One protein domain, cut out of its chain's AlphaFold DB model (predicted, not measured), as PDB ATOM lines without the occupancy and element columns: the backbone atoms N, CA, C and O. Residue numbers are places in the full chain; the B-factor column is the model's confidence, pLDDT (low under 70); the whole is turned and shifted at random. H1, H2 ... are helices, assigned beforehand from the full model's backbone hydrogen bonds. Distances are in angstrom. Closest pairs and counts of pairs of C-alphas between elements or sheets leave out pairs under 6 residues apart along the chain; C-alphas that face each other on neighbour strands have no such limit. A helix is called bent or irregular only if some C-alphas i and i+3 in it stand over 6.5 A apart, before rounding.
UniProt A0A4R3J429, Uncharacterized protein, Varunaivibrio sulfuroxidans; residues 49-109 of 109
ATOM      1  N   HIS A  49     128.099 185.751 208.220       74.81
ATOM      2  CA  HIS A  49     127.997 184.676 207.232       74.81
ATOM      3  C   HIS A  49     129.369 184.078 206.938       74.81
ATOM      4  O   HIS A  49     129.533 182.856 206.950       74.81
ATOM      5  N   ARG A  50     130.392 184.930 206.813       74.00
ATOM      6  CA  ARG A  50     131.783 184.486 206.660       74.00
ATOM      7  C   ARG A  50     132.258 183.628 207.834       74.00
ATOM      8  O   ARG A  50     132.991 182.662 207.637       74.00
ATOM      9  N   HIS A  51     131.849 183.946 209.062       71.06
ATOM     10  CA  HIS A  51     132.224 183.145 210.230       71.06
ATOM     11  C   HIS A  51     131.587 181.747 210.214       71.06
ATOM     12  O   HIS A  51     132.261 180.753 210.488       71.06
ATOM     13  N   GLU A  52     130.304 181.658 209.867       73.69
ATOM     14  CA  GLU A  52     129.598 180.378 209.739       73.69
ATOM     15  C   GLU A  52     130.168 179.526 208.603       73.69
ATOM     16  O   GLU A  52     130.386 178.325 208.785       73.69
ATOM     17  N   ALA A  53     130.510 180.159 207.481       74.56
ATOM     18  CA  ALA A  53     131.212 179.514 206.383       74.56
ATOM     19  C   ALA A  53     132.554 178.919 206.823       74.56
ATOM     20  O   ALA A  53     132.812 177.743 206.580       74.56
ATOM     21  N   VAL A  54     133.386 179.679 207.544       78.31
ATOM     22  CA  VAL A  54     134.669 179.174 208.064       78.31
ATOM     23  C   VAL A  54     134.463 177.954 208.966       78.31
ATOM     24  O   VAL A  54     135.194 176.971 208.843       78.31
ATOM     25  N   ILE A  55     133.449 177.958 209.836       76.75
ATOM     26  CA  ILE A  55     133.134 176.794 210.682       76.75
ATOM     27  C   ILE A  55     132.725 175.584 209.832       76.75
ATOM     28  O   ILE A  55     133.160 174.464 210.114       76.75
ATOM     29  N   ALA A  56     131.900 175.785 208.804       75.44
ATOM     30  CA  ALA A  56     131.501 174.715 207.894       75.44
ATOM     31  C   ALA A  56     132.719 174.105 207.176       75.44
ATOM     32  O   ALA A  56     132.836 172.881 207.095       75.44
ATOM     33  N   LEU A  57     133.675 174.936 206.756       76.94
ATOM     34  CA  LEU A  57     134.915 174.489 206.117       76.94
ATOM     35  C   LEU A  57     135.835 173.707 207.048       76.94
ATOM     36  O   LEU A  57     136.428 172.711 206.634       76.94
ATOM     37  N   VAL A  58     135.932 174.107 208.316       78.00
ATOM     38  CA  VAL A  58     136.714 173.358 209.311       78.00
ATOM     39  C   VAL A  58     136.158 171.942 209.490       78.00
ATOM     40  O   VAL A  58     136.936 170.990 209.558       78.00
ATOM     41  N   LYS A  59     134.828 171.778 209.513       72.19
ATOM     42  CA  LYS A  59     134.185 170.455 209.617       72.19
ATOM     43  C   LYS A  59     134.498 169.575 208.407       72.19
ATOM     44  O   LYS A  59     134.936 168.444 208.575       72.19
ATOM     45  N   VAL A  60     134.364 170.133 207.207       76.00
ATOM     46  CA  VAL A  60     134.708 169.461 205.946       76.00
ATOM     47  C   VAL A  60     136.152 168.968 205.942       76.00
ATOM     48  O   VAL A  60     136.423 167.828 205.569       76.00
ATOM     49  N   ASN A  61     137.091 169.817 206.359       78.69
ATOM     50  CA  ASN A  61     138.504 169.456 206.385       78.69
ATOM     51  C   ASN A  61     138.772 168.311 207.378       78.69
ATOM     52  O   ASN A  61     139.526 167.384 207.084       78.69
ATOM     53  N   ALA A  62     138.105 168.328 208.537       72.31
ATOM     54  CA  ALA A  62     138.181 167.236 209.504       72.31
ATOM     55  C   ALA A  62     137.632 165.917 208.929       72.31
ATOM     56  O   ALA A  62     138.238 164.861 209.122       72.31
ATOM     57  N   ASP A  63     136.526 165.972 208.186       70.81
ATOM     58  CA  ASP A  63     135.938 164.800 207.534       70.81
ATOM     59  C   ASP A  63     136.882 164.213 206.472       70.81
ATOM     60  O   ASP A  63     137.085 162.998 206.429       70.81
ATOM     61  N   GLN A  64     137.545 165.063 205.683       76.94
ATOM     62  CA  GLN A  64     138.545 164.637 204.695       76.94
ATOM     63  C   GLN A  64     139.778 164.004 205.341       76.94
ATOM     64  O   GLN A  64     140.257 162.973 204.869       76.94
ATOM     65  N   ALA A  65     140.265 164.562 206.451       77.00
ATOM     66  CA  ALA A  65     141.368 163.971 207.202       77.00
ATOM     67  C   ALA A  65     141.012 162.567 207.727       77.00
ATOM     68  O   ALA A  65     141.829 161.646 207.647       77.00
ATOM     69  N   ARG A  66     139.778 162.369 208.217       73.12
ATOM     70  CA  ARG A  66     139.301 161.036 208.623       73.12
ATOM     71  C   ARG A  66     139.228 160.071 207.444       73.12
ATOM     72  O   ARG A  66     139.676 158.939 207.586       73.12
ATOM     73  N   LEU A  67     138.713 160.507 206.292       74.94
ATOM     74  CA  LEU A  67     138.649 159.672 205.088       74.94
ATOM     75  C   LEU A  67     140.042 159.246 204.613       74.94
ATOM     76  O   LEU A  67     140.247 158.071 204.322       74.94
ATOM     77  N   GLY A  68     141.017 160.159 204.614       77.19
ATOM     78  CA  GLY A  68     142.406 159.830 204.288       77.19
ATOM     79  C   GLY A  68     143.009 158.786 205.234       77.19
ATOM     80  O   GLY A  68     143.698 157.871 204.787       77.19
ATOM     81  N   ASN A  69     142.704 158.866 206.532       76.12
ATOM     82  CA  ASN A  69     143.148 157.868 207.508       76.12
ATOM     83  C   ASN A  69     142.482 156.501 207.296       76.12
ATOM     84  O   ASN A  69     143.177 155.488 207.325       76.12
ATOM     85  N   LEU A  70     141.168 156.471 207.050       71.19
ATOM     86  CA  LEU A  70     140.427 155.236 206.768       71.19
ATOM     87  C   LEU A  70     140.950 154.544 205.509       71.19
ATOM     88  O   LEU A  70     141.180 153.340 205.511       71.19
ATOM     89  N   LEU A  71     141.198 155.320 204.457       77.12
ATOM     90  CA  LEU A  71     141.795 154.832 203.224       77.12
ATOM     91  C   LEU A  71     143.208 154.282 203.455       77.12
ATOM     92  O   LEU A  71     143.530 153.197 202.985       77.12
ATOM     93  N   ARG A  72     144.054 155.006 204.198       82.31
ATOM     94  CA  ARG A  72     145.405 154.534 204.528       82.31
ATOM     95  C   ARG A  72     145.357 153.209 205.288       82.31
ATOM     96  O   ARG A  72     146.146 152.321 204.989       82.31
ATOM     97  N   MET A  73     144.451 153.083 206.258       73.00
ATOM     98  CA  MET A  73     144.232 151.850 207.020       73.00
ATOM     99  C   MET A  73     143.796 150.701 206.113       73.00
ATOM    100  O   MET A  73     144.402 149.641 206.173       73.00
ATOM    101  N   ALA A  74     142.819 150.938 205.235       75.81
ATOM    102  CA  ALA A  74     142.357 149.957 204.258       75.81
ATOM    103  C   ALA A  74     143.487 149.477 203.333       75.81
ATOM    104  O   ALA A  74     143.644 148.287 203.116       75.81
ATOM    105  N   LEU A  75     144.329 150.388 202.839       75.31
ATOM    106  CA  LEU A  75     145.472 150.037 201.987       75.31
ATOM    107  C   LEU A  75     146.625 149.352 202.737       75.31
ATOM    108  O   LEU A  75     147.491 148.759 202.102       75.31
ATOM    109  N   SER A  76     146.677 149.476 204.065       83.19
ATOM    110  CA  SER A  76     147.713 148.845 204.895       83.19
ATOM    111  C   SER A  76     147.337 147.425 205.323       83.19
ATOM    112  O   SER A  76     148.180 146.713 205.864       83.19
ATOM    113  N   ASP A  77     146.083 147.028 205.113       82.75
ATOM    114  CA  ASP A  77     145.569 145.703 205.428       82.75
ATOM    115  C   ASP A  77     145.636 144.821 204.173       82.75
ATOM    116  O   ASP A  77     144.997 145.098 203.158       82.75
ATOM    117  N   ALA A  78     146.455 143.768 204.234       75.19
ATOM    118  CA  ALA A  78     146.689 142.859 203.113       75.19
ATOM    119  C   ALA A  78     145.434 142.059 202.716       75.19
ATOM    120  O   ALA A  78     145.346 141.599 201.576       75.19
ATOM    121  N   ASP A  79     144.465 141.930 203.627       81.00
ATOM    122  CA  ASP A  79     143.203 141.225 203.405       81.00
ATOM    123  C   ASP A  79     142.047 142.177 203.058       81.00
ATOM    124  O   ASP A  79     140.914 141.731 202.835       81.00
ATOM    125  N   PHE A  80     142.306 143.488 202.974       77.88
ATOM    126  CA  PHE A  80     141.273 144.456 202.638       77.88
ATOM    127  C   PHE A  80     140.717 144.198 201.240       77.88
ATOM    128  O   PHE A  80     141.394 144.328 200.217       77.88
ATOM    129  N   LYS A  81     139.420 143.902 201.203       71.94
ATOM    130  CA  LYS A  81     138.621 143.908 199.987       71.94
ATOM    131  C   LYS A  81     137.552 144.980 200.140       71.94
ATOM    132  O   LYS A  81     136.804 144.942 201.120       71.94
ATOM    133  N   PRO A  82     137.473 145.949 199.217       66.56
ATOM    134  CA  PRO A  82     136.389 146.913 199.252       66.56
ATOM    135  C   PRO A  82     135.034 146.190 199.120       66.56
ATOM    136  O   PRO A  82     134.976 145.114 198.520       66.56
ATOM    137  N   PRO A  83     133.949 146.756 199.681       71.12
ATOM    138  CA  PRO A  83     132.608 146.194 199.541       71.12
ATOM    139  C   PRO A  83     132.228 145.990 198.072       71.12
ATOM    140  O   PRO A  83     132.604 146.798 197.218       71.12
ATOM    141  N   ASP A  84     131.439 144.954 197.784       70.06
ATOM    142  CA  ASP A  84     131.000 144.653 196.420       70.06
ATOM    143  C   ASP A  84     130.364 145.882 195.744       70.06
ATOM    144  O   ASP A  84     129.463 146.530 196.279       70.06
ATOM    145  N   GLY A  85     130.861 146.220 194.550       67.44
ATOM    146  CA  GLY A  85     130.406 147.372 193.764       67.44
ATOM    147  C   GLY A  85     131.062 148.717 194.109       67.44
ATOM    148  O   GLY A  85     130.845 149.700 193.386       67.44
ATOM    149  N   VAL A  86     131.898 148.774 195.150       63.09
ATOM    150  CA  VAL A  86     132.688 149.955 195.519       63.09
ATOM    151  C   VAL A  86     134.124 149.763 195.045       63.09
ATOM    152  O   VAL A  86     134.788 148.802 195.420       63.09
ATOM    153  N   THR A  87     134.627 150.694 194.236       70.31
ATOM    154  CA  THR A  87     136.053 150.735 193.889       70.31
ATOM    155  C   THR A  87     136.732 151.891 194.604       70.31
ATOM    156  O   THR A  87     136.101 152.906 194.920       70.31
ATOM    157  N   LEU A  88     138.029 151.741 194.865       71.19
ATOM    158  CA  LEU A  88     138.834 152.811 195.444       71.19
ATOM    159  C   LEU A  88     138.820 154.047 194.537       71.19
ATOM    160  O   LEU A  88     138.703 155.156 195.054       71.19
ATOM    161  N   GLU A  89     138.841 153.876 193.209       70.69
ATOM    162  CA  GLU A  89     138.747 154.999 192.267       70.69
ATOM    163  C   GLU A  89     137.420 155.753 192.409       70.69
ATOM    164  O   GLU A  89     137.433 156.971 192.566       70.69
ATOM    165  N   ARG A  90     136.278 155.047 192.476       68.19
ATOM    166  CA  ARG A  90     134.961 155.679 192.695       68.19
ATOM    167  C   ARG A  90     134.896 156.450 194.010       68.19
ATOM    168  O   ARG A  90     134.279 157.515 194.081       68.19
ATOM    169  N   LEU A  91     135.518 155.915 195.060       70.56
ATOM    170  CA  LEU A  91     135.589 156.586 196.354       70.56
ATOM    171  C   LEU A  91     136.428 157.870 196.262       70.56
ATOM    172  O   LEU A  91     136.003 158.913 196.760       70.56
ATOM    173  N   PHE A  92     137.581 157.823 195.587       73.56
ATOM    174  CA  PHE A  92     138.404 159.009 195.332       73.56
ATOM    175  C   PHE A  92     137.670 160.067 194.507       73.56
ATOM    176  O   PHE A  92     137.763 161.251 194.834       73.56
ATOM    177  N   ASP A  93     136.928 159.659 193.479       76.75
ATOM    178  CA  ASP A  93     136.164 160.573 192.629       76.75
ATOM    179  C   ASP A  93     135.058 161.275 193.421       76.75
ATOM    180  O   ASP A  93     134.949 162.498 193.371       76.75
ATOM    181  N   THR A  94     134.333 160.535 194.266       71.56
ATOM    182  CA  THR A  94     133.302 161.103 195.155       71.56
ATOM    183  C   THR A  94     133.900 162.122 196.135       71.56
ATOM    184  O   THR A  94     133.325 163.187 196.389       71.56
ATOM    185  N   ILE A  95     135.089 161.832 196.680       74.94
ATOM    186  CA  ILE A  95     135.811 162.750 197.575       74.94
ATOM    187  C   ILE A  95     136.231 164.018 196.826       74.94
ATOM    188  O   ILE A  95     136.058 165.123 197.347       74.94
ATOM    189  N   ARG A  96     136.768 163.879 195.609       76.69
ATOM    190  CA  ARG A  96     137.196 165.007 194.769       76.69
ATOM    191  C   ARG A  96     136.026 165.875 194.325       76.69
ATOM    192  O   ARG A  96     136.140 167.097 194.358       76.69
ATOM    193  N   GLU A  97     134.902 165.272 193.962       79.69
ATOM    194  CA  GLU A  97     133.676 165.987 193.606       79.69
ATOM    195  C   GLU A  97     133.152 166.790 194.800       79.69
ATOM    196  O   GLU A  97     132.919 167.996 194.694       79.69
ATOM    197  N   THR A  98     133.096 166.163 195.976       75.00
ATOM    198  CA  THR A  98     132.722 166.838 197.226       75.00
ATOM    199  C   THR A  98     133.673 168.000 197.533       75.00
ATOM    200  O   THR A  98     133.227 169.094 197.880       75.00
ATOM    201  N   GLN A  99     134.986 167.808 197.350       75.19
ATOM    202  CA  GLN A  99     135.989 168.872 197.465       75.19
ATOM    203  C   GLN A  99     135.749 170.014 196.476       75.19
ATOM    204  O   GLN A  99     135.900 171.175 196.853       75.19
ATOM    205  N   SER A 100     135.390 169.704 195.230       77.69
ATOM    206  CA  SER A 100     135.140 170.701 194.190       77.69
ATOM    207  C   SER A 100     133.907 171.539 194.504       77.69
ATOM    208  O   SER A 100     133.998 172.760 194.510       77.69
ATOM    209  N   ILE A 101     132.790 170.896 194.862       79.25
ATOM    210  CA  ILE A 101     131.555 171.579 195.279       79.25
ATOM    211  C   ILE A 101     131.840 172.520 196.451       79.25
ATOM    212  O   ILE A 101     131.340 173.642 196.500       79.25
ATOM    213  N   LEU A 102     132.665 172.072 197.397       73.19
ATOM    214  CA  LEU A 102     133.033 172.876 198.554       73.19
ATOM    215  C   LEU A 102     133.905 174.065 198.170       73.19
ATOM    216  O   LEU A 102     133.637 175.154 198.657       73.19
ATOM    217  N   LYS A 103     134.886 173.902 197.275       73.62
ATOM    218  CA  LYS A 103     135.677 175.029 196.750       73.62
ATOM    219  C   LYS A 103     134.805 176.049 196.019       73.62
ATOM    220  O   LYS A 103     134.913 177.229 196.321       73.62
ATOM    221  N   THR A 104     133.896 175.603 195.155       77.50
ATOM    222  CA  THR A 104     132.964 176.494 194.448       77.50
ATOM    223  C   THR A 104     132.100 177.286 195.426       77.50
ATOM    224  O   THR A 104     132.020 178.503 195.329       77.50
ATOM    225  N   LYS A 105     131.546 176.633 196.455       72.44
ATOM    226  CA  LYS A 105     130.773 177.335 197.489       72.44
ATOM    227  C   LYS A 105     131.593 178.337 198.307       72.44
ATOM    228  O   LYS A 105     131.008 179.262 198.851       72.44
ATOM    229  N   ILE A 106     132.910 178.151 198.437       69.31
ATOM    230  CA  ILE A 106     133.809 179.125 199.083       69.31
ATOM    231  C   ILE A 106     134.025 180.343 198.191       69.31
ATOM    232  O   ILE A 106     134.109 181.448 198.705       69.31
ATOM    233  N   GLU A 107     134.155 180.142 196.883       68.50
ATOM    234  CA  GLU A 107     134.355 181.226 195.914       68.50
ATOM    235  C   GLU A 107     133.103 182.107 195.758       68.50
ATOM    236  O   GLU A 107     133.213 183.272 195.387       68.50
ATOM    237  N   GLU A 108     131.928 181.566 196.084       66.88
ATOM    238  CA  GLU A 108     130.640 182.272 196.113       66.88
ATOM    239  C   GLU A 108     130.379 183.065 197.417       66.88
ATOM    240  O   GLU A 108     129.366 183.763 197.502       66.88
ATOM    241  N   LEU A 109     131.259 182.957 198.426       61.97
ATOM    242  CA  LEU A 109     131.172 183.622 199.740       61.97
ATOM    243  C   LEU A 109     132.088 184.850 199.849       61.97
ATOM    244  O   LEU A 109     131.632 185.847 200.452       61.97
TER     245      LEU A 109
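Overview. This is residues 49 to 109 of the 109 residues of an uncharacterized protein of Varunaivibrio sulfuroxidans (UniProt A0A4R3J429). The model is a long helical hairpin: H1 runs the length of a rod, a loop turns the chain round at one end, and the shorter H2 runs back beside H1, nearly in line with it but in the opposite direction. The two helices are loosely set side by side, and residues 76 to 81 stick out at the turning end. The printed part has 61 residues with two named helices, H1 and then H2, and no named strand; the class is all helix. The whole is loose, with a radius of gyration of the C-alphas of 14.6 A, and spans 46 by 18 by 13 A.

Arrangement. H1, residues 49 to 76, and H2, residues 88 to 107, form a helical hairpin. They only just touch, with 3 pairs of C-alphas within 8 A, and H1 does so with residues 53 to 64 alone. The closest C-alphas of the two are those of Ala 53 and Ile 106, 7.8 A apart. Their lines stand at a shallow tilt of 14 degrees and run opposite ways, with centres 11.6 A apart. In H1 and H2 every pair of O i and N i+4 is within hydrogen-bond range.

Along the chain. H1 begins at C-alpha 49, at (127.997, 184.676, 207.232), and ends at C-alpha 76, at (147.713, 148.845, 204.895), 41.0 A away. H2 measures 28.8 A from C-alpha 88, at (138.834, 152.811, 195.444), to C-alpha 107, at (134.355, 181.226, 195.914). Neither helix is bent.

Size, cuts and confidence. The C-alphas of His 49 and Asp 79 are the two farthest apart, at 46.2 A, while the first and last printed C-alphas, those of His 49 and Leu 109, are 8.2 A apart. The link from H1 to H2, 11 residues, is long, and residues 76 to 81, of which 76 belongs to H1, stand free. The printed part has no cut and ends at residue 109, the chain's last. The mean pLDDT of the printed part is 74.1, and it is under 70 at residue 82, residues 85 to 86, residue 90 and residues 106 to 109.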